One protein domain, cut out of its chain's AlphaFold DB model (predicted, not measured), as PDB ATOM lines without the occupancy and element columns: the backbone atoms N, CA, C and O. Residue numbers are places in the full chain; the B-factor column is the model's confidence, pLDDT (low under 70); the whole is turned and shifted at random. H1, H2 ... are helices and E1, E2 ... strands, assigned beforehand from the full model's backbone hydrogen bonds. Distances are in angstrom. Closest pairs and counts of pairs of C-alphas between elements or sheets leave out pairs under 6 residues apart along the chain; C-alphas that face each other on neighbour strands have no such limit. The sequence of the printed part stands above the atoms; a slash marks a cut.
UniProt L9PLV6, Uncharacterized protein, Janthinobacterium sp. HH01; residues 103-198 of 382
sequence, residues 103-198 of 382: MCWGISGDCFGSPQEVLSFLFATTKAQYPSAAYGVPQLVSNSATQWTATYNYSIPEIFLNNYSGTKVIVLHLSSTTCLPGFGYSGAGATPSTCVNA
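What this domain is: This is residues 103 to 198 of the 382 residues of an uncharacterized protein of Janthinobacterium sp. HH01 (UniProt L9PLV6). A strongly twisted sheet of five strands curls round one helix, H1, which lies on one face of it, and the long hairpin of E4 and E5 reaches far along the longest axis. A small separate hairpin, E6 and E7, sits by the edge strand E2, where E6 packs on E2. The printed part has 96 residues with one named helix and seven named strands, E1 E2 H1 E3 E4 E5 E6 E7 along the chain. The large sheet has the order E2 E1 E5 E4 E3 and is antiparallel throughout; the class is mixed, helices and strands. The whole is compact, with a radius of gyration of the C-alphas of 14.0 A and spans of 41 by 31 by 23 A.

Where its parts are: Find C-alpha 103 at (79.635, 103.288, 143.005), where E1, residues 103 to 107, begins; E2, residues 110 to 112, follows. From C-alpha 115 at (74.720, 112.875, 138.450), H1 runs over residues 115 to 129, 21.0 A long. Next come E3, residues 139 to 144, 15.5 A, and E4, residues 147 to 156, 29.5 A. E5, residues 161 to 174, is the longest strand at 36.9 A. Look last for E6, residues 183 to 186, and E7, residues 194 to 197, which ends with C-alpha 197 at (62.109, 108.540, 144.155).

How they stand to each other: Start with the large sheet, where E3, E4 and E5 make a meander, each strand the antiparallel neighbour of the one before. In the hairpin of E3 and E4, N 141 and O 149 are 2.9 A apart; in that of E4 and E5, N 150 and O 168 are 2.8 A apart. The pairing of E5 is staggered: its residues 161 to 171 pair with E4 and 171 to 174 with E1. Between E1 and E5, N 104 and O 173 are 2.7 A apart; in the hairpin of E1 and E2, N 105 and O 112 are 2.8 A apart. H1 is on this sheet, giving two layers, a helix on one face of a sheet; the closest C-alphas of H1 and E4 are those of Leu 119 and Ala 150, 6.0 A apart. In H1 every O i to N i+4 pair is within hydrogen-bond range. E2 and E6 touch, with the C-alphas of Asp 110 and Ser 186 closest at 4.3 A. In the hairpin of E6 and E7, N 184 and O 196 are 2.8 A apart. H1 and E7 are only just apart, at 8.4 A.

The domain as a whole: The C-alphas farthest apart are those of Phe 160 and Thr 178, 41.9 A. The printed part has no cut, and none of its links is long. Look with care at residues 188 to 193, whose pLDDT is under 70; the mean of the printed part is 85.6.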
ATOM      1  N   MET A 103      79.464 101.839 143.090       86.69
ATOM      2  CA  MET A 103      79.635 103.288 143.005       86.69
ATOM      3  C   MET A 103      78.298 103.970 142.694       86.69
ATOM      4  O   MET A 103      77.544 103.517 141.836       86.69
ATOM      5  N   CYS A 104      78.035 105.084 143.361       91.56
ATOM      6  CA  CYS A 104      76.899 105.962 143.141       91.56
ATOM      7  C   CYS A 104      77.347 107.423 143.150       91.56
ATOM      8  O   CYS A 104      78.416 107.769 143.646       91.56
ATOM      9  N   TRP A 105      76.514 108.298 142.609       91.75
ATOM     10  CA  TRP A 105      76.742 109.734 142.592       91.75
ATOM     11  C   TRP A 105      76.070 110.362 143.794       91.75
ATOM     12  O   TRP A 105      74.852 110.282 143.931       91.75
ATOM     13  N   GLY A 106      76.859 110.963 144.674       92.31
ATOM     14  CA  GLY A 106      76.355 111.491 145.925       92.31
ATOM     15  C   GLY A 106      76.554 112.982 146.112       92.31
ATOM     16  O   GLY A 106      77.409 113.625 145.495       92.31
ATOM     17  N   ILE A 107      75.721 113.516 146.998       91.81
ATOM     18  CA  ILE A 107      75.802 114.874 147.509       91.81
ATOM     19  C   ILE A 107      75.320 114.894 148.955       91.81
ATOM     20  O   ILE A 107      74.249 114.390 149.251       91.81
ATOM     21  N   SER A 108      76.094 115.488 149.867       88.19
ATOM     22  CA  SER A 108      75.649 115.732 151.252       88.19
ATOM     23  C   SER A 108      75.081 114.500 151.982       88.19
ATOM     24  O   SER A 108      74.222 114.635 152.847       88.19
ATOM     25  N   GLY A 109      75.587 113.305 151.659       87.06
ATOM     26  CA  GLY A 109      75.119 112.038 152.220       87.06
ATOM     27  C   GLY A 109      74.069 111.321 151.372       87.06
ATOM     28  O   GLY A 109      73.865 110.140 151.593       87.06
ATOM     29  N   ASP A 110      73.454 111.960 150.383       91.69
ATOM     30  CA  ASP A 110      72.568 111.306 149.418       91.69
ATOM     31  C   ASP A 110      73.380 110.585 148.326       91.69
ATOM     32  O   ASP A 110      74.550 110.904 148.112       91.69
ATOM     33  N   CYS A 111      72.789 109.603 147.641       92.31
ATOM     34  CA  CYS A 111      73.477 108.702 146.709       92.31
ATOM     35  C   CYS A 111      72.505 108.197 145.630       92.31
ATOM     36  O   CYS A 111      71.473 107.608 145.931       92.31
ATOM     37  N   PHE A 112      72.822 108.427 144.359       90.81
ATOM     38  CA  PHE A 112      71.946 108.169 143.213       90.81
ATOM     39  C   PHE A 112      72.692 107.440 142.091       90.81
ATOM     40  O   PHE A 112      73.923 107.425 142.053       90.81
ATOM     41  N   GLY A 113      71.960 106.845 141.150       83.75
ATOM     42  CA  GLY A 113      72.543 106.078 140.048       83.75
ATOM     43  C   GLY A 113      73.304 106.939 139.033       83.75
ATOM     44  O   GLY A 113      74.187 106.440 138.337       83.75
ATOM     45  N   SER A 114      73.018 108.244 138.965       84.56
ATOM     46  CA  SER A 114      73.635 109.174 138.009       84.56
ATOM     47  C   SER A 114      73.735 110.614 138.549       84.56
ATOM     48  O   SER A 114      72.935 111.001 139.404       84.56
ATOM     49  N   PRO A 115      74.661 111.465 138.051       84.75
ATOM     50  CA  PRO A 115      74.720 112.875 138.450       84.75
ATOM     51  C   PRO A 115      73.443 113.658 138.102       84.75
ATOM     52  O   PRO A 115      73.107 114.643 138.757       84.75
ATOM     53  N   GLN A 116      72.722 113.234 137.065       82.56
ATOM     54  CA  GLN A 116      71.467 113.838 136.618       82.56
ATOM     55  C   GLN A 116      70.328 113.574 137.603       82.56
ATOM     56  O   GLN A 116      69.524 114.473 137.863       82.56
ATOM     57  N   GLU A 117      70.283 112.371 138.180       83.50
ATOM     58  CA  GLU A 117      69.376 112.049 139.283       83.50
ATOM     59  C   GLU A 117      69.674 112.925 140.498       83.50
ATOM     60  O   GLU A 117      68.748 113.503 141.059       83.50
ATOM     61  N   VAL A 118      70.955 113.116 140.845       88.25
ATOM     62  CA  VAL A 118      71.355 114.023 141.935       88.25
ATOM     63  C   VAL A 118      70.871 115.448 141.669       88.25
ATOM     64  O   VAL A 118      70.230 116.063 142.517       88.25
ATOM     65  N   LEU A 119      71.148 115.989 140.479       87.31
ATOM     66  CA  LEU A 119      70.718 117.337 140.107       87.31
ATOM     67  C   LEU A 119      69.192 117.469 140.106       87.31
ATOM     68  O   LEU A 119      68.663 118.485 140.549       87.31
ATOM     69  N   SER A 120      68.479 116.446 139.652       83.12
ATOM     70  CA  SER A 120      67.018 116.463 139.627       83.12
ATOM     71  C   SER A 120      66.418 116.346 141.016       83.12
ATOM     72  O   SER A 120      65.453 117.046 141.303       83.12
ATOM     73  N   PHE A 121      67.024 115.556 141.900       86.44
ATOM     74  CA  PHE A 121      66.676 115.521 143.314       86.44
ATOM     75  C   PHE A 121      66.895 116.887 143.975       86.44
ATOM     76  O   PHE A 121      65.992 117.398 144.636       86.44
ATOM     77  N   LEU A 122      68.046 117.529 143.740       87.94
ATOM     78  CA  LEU A 122      68.328 118.873 144.258       87.94
ATOM     79  C   LEU A 122      67.328 119.901 143.734       87.94
ATOM     80  O   LEU A 122      66.791 120.691 144.503       87.94
ATOM     81  N   PHE A 123      67.057 119.873 142.432       86.12
ATOM     82  CA  PHE A 123      66.118 120.783 141.796       86.12
ATOM     83  C   PHE A 123      64.688 120.568 142.306       86.12
ATOM     84  O   PHE A 123      64.009 121.535 142.640       86.12
ATOM     85  N   ALA A 124      64.244 119.315 142.431       84.69
ATOM     86  CA  ALA A 124      62.930 118.967 142.965       84.69
ATOM     87  C   ALA A 124      62.785 119.371 144.436       84.69
ATOM     88  O   ALA A 124      61.750 119.915 144.810       84.69
ATOM     89  N   THR A 125      63.827 119.178 145.247       86.88
ATOM     90  CA  THR A 125      63.849 119.594 146.657       86.88
ATOM     91  C   THR A 125      63.756 121.113 146.775       86.88
ATOM     92  O   THR A 125      62.912 121.626 147.508       86.88
ATOM     93  N   THR A 126      64.536 121.854 145.981       88.69
ATOM     94  CA  THR A 126      64.455 123.322 145.937       88.69
ATOM     95  C   THR A 126      63.094 123.800 145.431       88.69
ATOM     96  O   THR A 126      62.560 124.772 145.957       88.69
ATOM     97  N   LYS A 127      62.499 123.121 144.444       86.69
ATOM     98  CA  LYS A 127      61.159 123.429 143.920       86.69
ATOM     99  C   LYS A 127      60.050 123.155 144.926       86.69
ATOM    100  O   LYS A 127      59.100 123.927 145.003       86.69
ATOM    101  N   ALA A 128      60.179 122.096 145.718       87.69
ATOM    102  CA  ALA A 128      59.269 121.825 146.822       87.69
ATOM    103  C   ALA A 128      59.383 122.892 147.923       87.69
ATOM    104  O   ALA A 128      58.372 123.281 148.501       87.69
ATOM    105  N   GLN A 129      60.595 123.393 148.180       90.25
ATOM    106  CA  GLN A 129      60.833 124.462 149.149       90.25
ATOM    107  C   GLN A 129      60.322 125.831 148.666       90.25
ATOM    108  O   GLN A 129      59.791 126.597 149.468       90.25
ATOM    109  N   TYR A 130      60.457 126.135 147.370       91.06
ATOM    110  CA  TYR A 130      60.104 127.433 146.781       91.06
ATOM    111  C   TYR A 130      59.201 127.285 145.541       91.06
ATOM    112  O   TYR A 130      59.611 127.597 144.421       91.06
ATOM    113  N   PRO A 131      57.945 126.836 145.703       90.19
ATOM    114  CA  PRO A 131      57.077 126.490 144.575       90.19
ATOM    115  C   PRO A 131      56.703 127.674 143.669       90.19
ATOM    116  O   PRO A 131      56.366 127.452 142.507       90.19
ATOM    117  N   SER A 132      56.765 128.913 144.169       90.19
ATOM    118  CA  SER A 132      56.496 130.133 143.396       90.19
ATOM    119  C   SER A 132      57.702 130.656 142.611       90.19
ATOM    120  O   SER A 132      57.564 131.587 141.819       90.19
ATOM    121  N   ALA A 133      58.892 130.080 142.812       90.94
ATOM    122  CA  ALA A 133      60.099 130.589 142.185       90.94
ATOM    123  C   ALA A 133      60.090 130.369 140.663       90.94
ATOM    124  O   ALA A 133      59.670 129.328 140.153       90.94
ATOM    125  N   ALA A 134      60.632 131.337 139.931       89.31
ATOM    126  CA  ALA A 134      60.972 131.174 138.526       89.31
ATOM    127  C   ALA A 134      62.337 130.484 138.423       89.31
ATOM    128  O   ALA A 134      63.337 131.008 138.917       89.31
ATOM    129  N   TYR A 135      62.388 129.322 137.773       86.88
ATOM    130  CA  TYR A 135      63.605 128.523 137.629       86.88
ATOM    131  C   TYR A 135      64.230 128.696 136.244       86.88
ATOM    132  O   TYR A 135      63.549 128.598 135.224       86.88
ATOM    133  N   GLY A 136      65.544 128.910 136.211       85.44
ATOM    134  CA  GLY A 136      66.351 128.803 135.000       85.44
ATOM    135  C   GLY A 136      66.651 127.348 134.640       85.44
ATOM    136  O   GLY A 136      66.424 126.431 135.432       85.44
ATOM    137  N   VAL A 137      67.204 127.132 133.444       80.00
ATOM    138  CA  VAL A 137      67.617 125.795 133.000       80.00
ATOM    139  C   VAL A 137      68.856 125.359 133.806       80.00
ATOM    140  O   VAL A 137      69.910 125.983 133.662       80.00
ATOM    141  N   PRO A 138      68.769 124.311 134.644       84.62
ATOM    142  CA  PRO A 138      69.891 123.747 135.360       84.62
ATOM    143  C   PRO A 138      70.931 123.225 134.370       84.62
ATOM    144  O   PRO A 138      70.625 122.785 133.260       84.62
ATOM    145  N   GLN A 139      72.181 123.300 134.787       82.88
ATOM    146  CA  GLN A 139      73.359 122.906 134.042       82.88
ATOM    147  C   GLN A 139      74.118 121.868 134.855       82.88
ATOM    148  O   GLN A 139      74.187 121.937 136.084       82.88
ATOM    149  N   LEU A 140      74.711 120.917 134.149       84.00
ATOM    150  CA  LEU A 140      75.534 119.878 134.732       84.00
ATOM    151  C   LEU A 140      76.852 119.849 133.955       84.00
ATOM    152  O   LEU A 140      76.851 119.619 132.747       84.00
ATOM    153  N   VAL A 141      77.961 120.112 134.636       86.75
ATOM    154  CA  VAL A 141      79.295 120.217 134.033       86.75
ATOM    155  C   VAL A 141      80.182 119.117 134.598       86.75
ATOM    156  O   VAL A 141      80.315 118.994 135.813       86.75
ATOM    157  N   SER A 142      80.773 118.300 133.728       86.75
ATOM    158  CA  SER A 142      81.742 117.281 134.141       86.75
ATOM    159  C   SER A 142      83.067 117.959 134.462       86.75
ATOM    160  O   SER A 142      83.672 118.556 133.574       86.75
ATOM    161  N   ASN A 143      83.537 117.845 135.705       86.50
ATOM    162  CA  ASN A 143      84.866 118.332 136.081       86.50
ATOM    163  C   ASN A 143      85.918 117.229 135.880       86.50
ATOM    164  O   ASN A 143      87.046 117.503 135.482       86.50
ATOM    165  N   SER A 144      85.549 115.977 136.170       88.56
ATOM    166  CA  SER A 144      86.386 114.784 136.021       88.56
ATOM    167  C   SER A 144      85.518 113.522 135.918       88.56
ATOM    168  O   SER A 144      84.299 113.580 136.075       88.56
ATOM    169  N   ALA A 145      86.138 112.353 135.723       76.56
ATOM    170  CA  ALA A 145      85.430 111.068 135.707       76.56
ATOM    171  C   ALA A 145      84.681 110.745 137.018       76.56
ATOM    172  O   ALA A 145      83.767 109.924 137.015       76.56
ATOM    173  N   THR A 146      85.050 111.375 138.136       87.75
ATOM    174  CA  THR A 146      84.480 111.117 139.469       87.75
ATOM    175  C   THR A 146      83.795 112.339 140.077       87.75
ATOM    176  O   THR A 146      83.337 112.274 141.220       87.75
ATOM    177  N   GLN A 147      83.709 113.455 139.341       92.69
ATOM    178  CA  GLN A 147      83.191 114.712 139.870       92.69
ATOM    179  C   GLN A 147      82.443 115.539 138.821       92.69
ATOM    180  O   GLN A 147      82.949 115.806 137.731       92.69
ATOM    181  N   TRP A 148      81.268 116.029 139.212       90.69
ATOM    182  CA  TRP A 148      80.438 116.934 138.421       90.69
ATOM    183  C   TRP A 148      80.048 118.170 139.231       90.69
ATOM    184  O   TRP A 148      79.927 118.120 140.454       90.69
ATOM    185  N   THR A 149      79.806 119.278 138.541       92.38
ATOM    186  CA  THR A 149      79.204 120.485 139.107       92.38
ATOM    187  C   THR A 149      77.775 120.619 138.600       92.38
ATOM    188  O   THR A 149      77.542 120.691 137.395       92.38
ATOM    189  N   ALA A 150      76.823 120.665 139.524       90.25
ATOM    190  CA  ALA A 150      75.422 120.964 139.272       90.25
ATOM    191  C   ALA A 150      75.151 122.436 139.598       90.25
ATOM    192  O   ALA A 150      75.363 122.860 140.734       90.25
ATOM    193  N   THR A 151      74.649 123.193 138.624       90.62
ATOM    194  CA  THR A 151      74.304 124.610 138.786       90.62
ATOM    195  C   THR A 151      72.864 124.838 138.363       90.62
ATOM    196  O   THR A 151      72.478 124.458 137.263       90.62
ATOM    197  N   TYR A 152      72.057 125.488 139.192       88.50
ATOM    198  CA  TYR A 152      70.710 125.912 138.810       88.50
ATOM    199  C   TYR A 152      70.393 127.286 139.380       88.50
ATOM    200  O   TYR A 152      70.799 127.620 140.491       88.50
ATOM    201  N   ASN A 153      69.650 128.079 138.614       90.81
ATOM    202  CA  ASN A 153      69.284 129.435 139.005       90.81
ATOM    203  C   ASN A 153      67.794 129.490 139.320       90.81
ATOM    204  O   ASN A 153      66.996 128.869 138.619       90.81
ATOM    205  N   TYR A 154      67.417 130.242 140.347       91.88
ATOM    206  CA  TYR A 154      66.020 130.535 140.633       91.88
ATOM    207  C   TYR A 154      65.854 131.945 141.198       91.88
ATOM    208  O   TYR A 154      66.776 132.516 141.781       91.88
ATOM    209  N   SER A 155      64.675 132.523 140.987       92.00
ATOM    210  CA  SER A 155      64.287 133.822 141.537       92.00
ATOM    211  C   SER A 155      62.936 133.694 142.222       92.00
ATOM    212  O   SER A 155      62.035 133.080 141.661       92.00
ATOM    213  N   ILE A 156      62.799 134.267 143.415       90.88
ATOM    214  CA  ILE A 156      61.567 134.283 144.208       90.88
ATOM    215  C   ILE A 156      61.077 135.736 144.255       90.88
ATOM    216  O   ILE A 156      61.580 136.522 145.071       90.88
ATOM    217  N   PRO A 157      60.138 136.125 143.374       86.38
ATOM    218  CA  PRO A 157      59.677 137.507 143.278       86.38
ATOM    219  C   PRO A 157      59.084 138.022 144.591       86.38
ATOM    220  O   PRO A 157      59.271 139.190 144.922       86.38
ATOM    221  N   GLU A 158      58.421 137.153 145.364       87.56
ATOM    222  CA  GLU A 158      57.693 137.542 146.577       87.56
ATOM    223  C   GLU A 158      58.592 138.097 147.686       87.56
ATOM    224  O   GLU A 158      58.135 138.879 148.516       87.56
ATOM    225  N   ILE A 159      59.868 137.708 147.703       86.94
ATOM    226  CA  ILE A 159      60.843 138.136 148.718       86.94
ATOM    227  C   ILE A 159      61.997 138.942 148.113       86.94
ATOM    228  O   ILE A 159      63.043 139.086 148.742       86.94
ATOM    229  N   PHE A 160      61.824 139.451 146.887       88.75
ATOM    230  CA  PHE A 160      62.844 140.206 146.146       88.75
ATOM    231  C   PHE A 160      64.179 139.457 145.983       88.75
ATOM    232  O   PHE A 160      65.238 140.068 145.823       88.75
ATOM    233  N   LEU A 161      64.137 138.122 146.010       87.94
ATOM    234  CA  LEU A 161      65.318 137.280 145.877       87.94
ATOM    235  C   LEU A 161      65.512 136.971 144.396       87.94
ATOM    236  O   LEU A 161      64.899 136.061 143.843       87.94
ATOM    237  N   ASN A 162      66.344 137.775 143.740       87.31
ATOM    238  CA  ASN A 162      66.578 137.693 142.303       87.31
ATOM    239  C   ASN A 162      67.913 136.999 142.006       87.31
ATOM    240  O   ASN A 162      68.929 137.324 142.616       87.31
ATOM    241  N   ASN A 163      67.915 136.103 141.017       84.00
ATOM    242  CA  ASN A 163      69.109 135.458 140.457       84.00
ATOM    243  C   ASN A 163      69.953 134.657 141.460       84.00
ATOM    244  O   ASN A 163      71.184 134.670 141.389       84.00
ATOM    245  N   TYR A 164      69.321 133.934 142.382       91.62
ATOM    246  CA  TYR A 164      70.079 133.033 143.241       91.62
ATOM    247  C   TYR A 164      70.573 131.835 142.435       91.62
ATOM    248  O   TYR A 164      69.810 131.223 141.685       91.62
ATOM    249  N   SER A 165      71.850 131.495 142.600       89.62
ATOM    250  CA  SER A 165      72.474 130.345 141.951       89.62
ATOM    251  C   SER A 165      72.810 129.289 142.997       89.62
ATOM    252  O   SER A 165      73.603 129.521 143.910       89.62
ATOM    253  N   GLY A 166      72.174 128.126 142.886       86.56
ATOM    254  CA  GLY A 166      72.538 126.933 143.629       86.56
ATOM    255  C   GLY A 166      73.621 126.178 142.873       86.56
ATOM    256  O   GLY A 166      73.316 125.506 141.891       86.56
ATOM    257  N   THR A 167      74.864 126.259 143.348       91.38
ATOM    258  CA  THR A 167      75.983 125.456 142.832       91.38
ATOM    259  C   THR A 167      76.326 124.360 143.825       91.38
ATOM    260  O   THR A 167      76.547 124.626 145.010       91.38
ATOM    261  N   LYS A 168      76.379 123.119 143.350       92.50
ATOM    262  CA  LYS A 168      76.696 121.941 144.150       92.50
ATOM    263  C   LYS A 168      77.698 121.043 143.439       92.50
ATOM    264  O   LYS A 168      77.623 120.845 142.231       92.50
ATOM    265  N   VAL A 169      78.617 120.476 144.215       94.06
ATOM    266  CA  VAL A 169      79.574 119.479 143.731       94.06
ATOM    267  C   VAL A 169      78.995 118.093 143.986       94.06
ATOM    268  O   VAL A 169      78.612 117.779 145.112       94.06
ATOM    269  N   ILE A 170      78.931 117.287 142.934       93.00
ATOM    270  CA  ILE A 170      78.492 115.896 142.949       93.00
ATOM    271  C   ILE A 170      79.742 115.032 142.824       93.00
ATOM    272  O   ILE A 170      80.557 115.248 141.922       93.00
ATOM    273  N   VAL A 171      79.901 114.065 143.721       92.44
ATOM    274  CA  VAL A 171      81.091 113.210 143.786       92.44
ATOM    275  C   VAL A 171      80.670 111.749 143.753       92.44
ATOM    276  O   VAL A 171      79.600 111.382 144.234       92.44
ATOM    277  N   LEU A 172      81.499 110.907 143.150       90.50
ATOM    278  CA  LEU A 172      81.289 109.467 143.138       90.50
ATOM    279  C   LEU A 172      81.669 108.852 144.505       90.50
ATOM    280  O   LEU A 172      82.766 109.082 145.010       90.50
ATOM    281  N   HIS A 173      80.784 108.044 145.086       89.44
ATOM    282  CA  HIS A 173      80.941 107.377 146.383       89.44
ATOM    283  C   HIS A 173      80.567 105.895 146.293       89.44
ATOM    284  O   HIS A 173      79.822 105.502 145.407       89.44
ATOM    285  N   LEU A 174      81.036 105.072 147.231       88.19
ATOM    286  CA  LEU A 174      80.530 103.706 147.395       88.19
ATOM    287  C   LEU A 174      79.188 103.740 148.136       88.19
ATOM    288  O   LEU A 174      79.104 104.273 149.242       88.19
ATOM    289  N   SER A 175      78.150 103.154 147.542       88.06
ATOM    290  CA  SER A 175      76.834 103.034 148.161       88.06
ATOM    291  C   SER A 175      76.857 102.032 149.314       88.06
ATOM    292  O   SER A 175      77.373 100.922 149.181       88.06
ATOM    293  N   SER A 176      76.222 102.377 150.433       88.81
ATOM    294  CA  SER A 176      75.967 101.458 151.550       88.81
ATOM    295  C   SER A 176      74.606 100.758 151.460       88.81
ATOM    296  O   SER A 176      74.317  99.883 152.272       88.81
ATOM    297  N   THR A 177      73.753 101.152 150.509       89.50
ATOM    298  CA  THR A 177      72.340 100.752 150.448       89.50
ATOM    299  C   THR A 177      71.942 100.323 149.038       89.50
ATOM    300  O   THR A 177      72.496 100.794 148.044       89.50
ATOM    301  N   THR A 178      70.957  99.430 148.951       90.00
ATOM    302  CA  THR A 178      70.335  99.031 147.686       90.00
ATOM    303  C   THR A 178      68.965  99.692 147.553       90.00
ATOM    304  O   THR A 178      68.116  99.510 148.423       90.00
ATOM    305  N   CYS A 179      68.732 100.411 146.456       86.50
ATOM    306  CA  CYS A 179      67.425 100.933 146.067       86.50
ATOM    307  C   CYS A 179      67.037 100.396 144.694       86.50
ATOM    308  O   CYS A 179      67.881 100.224 143.815       86.50
ATOM    309  N   LEU A 180      65.742 100.129 144.519       80.00
ATOM    310  CA  LEU A 180      65.194  99.642 143.256       80.00
ATOM    311  C   LEU A 180      65.381 100.674 142.129       80.00
ATOM    312  O   LEU A 180      65.478 101.873 142.407       80.00
ATOM    313  N   PRO A 181      65.363 100.241 140.855       74.62
ATOM    314  CA  PRO A 181      65.283 101.148 139.716       74.62
ATOM    315  C   PRO A 181      64.196 102.216 139.888       74.62
ATOM    316  O   PRO A 181      63.080 101.921 140.315       74.62
ATOM    317  N   GLY A 182      64.534 103.465 139.574       70.06
ATOM    318  CA  GLY A 182      63.699 104.644 139.832       70.06
ATOM    319  C   GLY A 182      63.923 105.312 141.196       70.06
ATOM    320  O   GLY A 182      63.375 106.389 141.429       70.06
ATOM    321  N   PHE A 183      64.734 104.726 142.082       81.44
ATOM    322  CA  PHE A 183      64.979 105.246 143.426       81.44
ATOM    323  C   PHE A 183      66.469 105.479 143.698       81.44
ATOM    324  O   PHE A 183      67.316 104.671 143.331       81.44
ATOM    325  N   GLY A 184      66.773 106.564 144.406       87.19
ATOM    326  CA  GLY A 184      68.074 106.817 145.019       87.19
ATOM    327  C   GLY A 184      67.994 106.756 146.539       87.19
ATOM    328  O   GLY A 184      66.929 106.567 147.119       87.19
ATOM    329  N   TYR A 185      69.127 106.927 147.193       90.00
ATOM    330  CA  TYR A 185      69.263 107.021 148.640       90.00
ATOM    331  C   TYR A 185      69.301 108.483 149.059       90.00
ATOM    332  O   TYR A 185      70.111 109.245 148.531       90.00
ATOM    333  N   SER A 186      68.477 108.857 150.042       87.88
ATOM    334  CA  SER A 186      68.653 110.122 150.753       87.88
ATOM    335  C   SER A 186      68.987 109.872 152.220       87.88
ATOM    336  O   SER A 186      68.269 109.161 152.927       87.88
ATOM    337  N   GLY A 187      70.118 110.432 152.646       80.00
ATOM    338  CA  GLY A 187      70.669 110.329 153.998       80.00
ATOM    339  C   GLY A 187      70.687 111.661 154.745       80.00
ATOM    340  O   GLY A 187      71.280 111.746 155.819       80.00
ATOM    341  N   ALA A 188      70.084 112.712 154.185       63.78
ATOM    342  CA  ALA A 188      70.034 114.030 154.801       63.78
ATOM    343  C   ALA A 188      69.116 114.039 156.046       63.78
ATOM    344  O   ALA A 188      67.944 114.399 155.980       63.78
ATOM    345  N   GLY A 189      69.661 113.640 157.201       58.25
ATOM    346  CA  GLY A 189      69.006 113.718 158.510       58.25
ATOM    347  C   GLY A 189      69.409 112.585 159.457       58.25
ATOM    348  O   GLY A 189      69.956 111.572 159.043       58.25
ATOM    349  N   ALA A 190      69.106 112.730 160.753       50.88
ATOM    350  CA  ALA A 190      69.297 111.678 161.765       50.88
ATOM    351  C   ALA A 190      68.312 110.492 161.621       50.88
ATOM    352  O   ALA A 190      68.247 109.622 162.489       50.88
ATOM    353  N   THR A 191      67.501 110.478 160.564       56.12
ATOM    354  CA  THR A 191      66.527 109.428 160.278       56.12
ATOM    355  C   THR A 191      67.174 108.267 159.525       56.12
ATOM    356  O   THR A 191      68.068 108.495 158.711       56.12
ATOM    357  N   PRO A 192      66.717 107.023 159.761       55.53
ATOM    358  CA  PRO A 192      67.197 105.867 159.022       55.53
ATOM    359  C   PRO A 192      67.002 106.077 157.520       55.53
ATOM    360  O   PRO A 192      66.016 106.662 157.071       55.53
ATOM    361  N   SER A 193      67.984 105.605 156.768       69.50
ATOM    362  CA  SER A 193      68.063 105.689 155.321       69.50
ATOM    363  C   SER A 193      66.786 105.213 154.631       69.50
ATOM    364  O   SER A 193      66.319 104.096 154.861       69.50
ATOM    365  N   THR A 194      66.229 106.042 153.745       88.88
ATOM    366  CA  THR A 194      65.072 105.666 152.922       88.88
ATOM    367  C   THR A 194      65.378 105.860 151.443       88.88
ATOM    368  O   THR A 194      66.024 106.828 151.037       88.88
ATOM    369  N   CYS A 195      64.929 104.905 150.629       89.12
ATOM    370  CA  CYS A 195      64.995 105.027 149.182       89.12
ATOM    371  C   CYS A 195      63.957 106.057 148.724       89.12
ATOM    372  O   CYS A 195      62.753 105.857 148.897       89.12
ATOM    373  N   VAL A 196      64.425 107.159 148.148       87.62
ATOM    374  CA  VAL A 196      63.604 108.254 147.635       87.62
ATOM    375  C   VAL A 196      63.474 108.148 146.125       87.62
ATOM    376  O   VAL A 196      64.384 107.694 145.434       87.62
ATOM    377  N   ASN A 197      62.326 108.557 145.593       80.19
ATOM    378  CA  ASN A 197      62.109 108.540 144.155       80.19
ATOM    379  C   ASN A 197      63.060 109.544 143.482       80.19
ATOM    380  O   ASN A 197      63.018 110.735 143.784       80.19
ATOM    381  N   ALA A 198      63.887 109.064 142.553       70.12
ATOM    382  CA  ALA A 198      64.822 109.887 141.789       70.12
ATOM    383  C   ALA A 198      64.146 110.605 140.600       70.12
ATOM    384  O   ALA A 198      64.827 111.123 139.717       70.12
TER     385      ALA A 198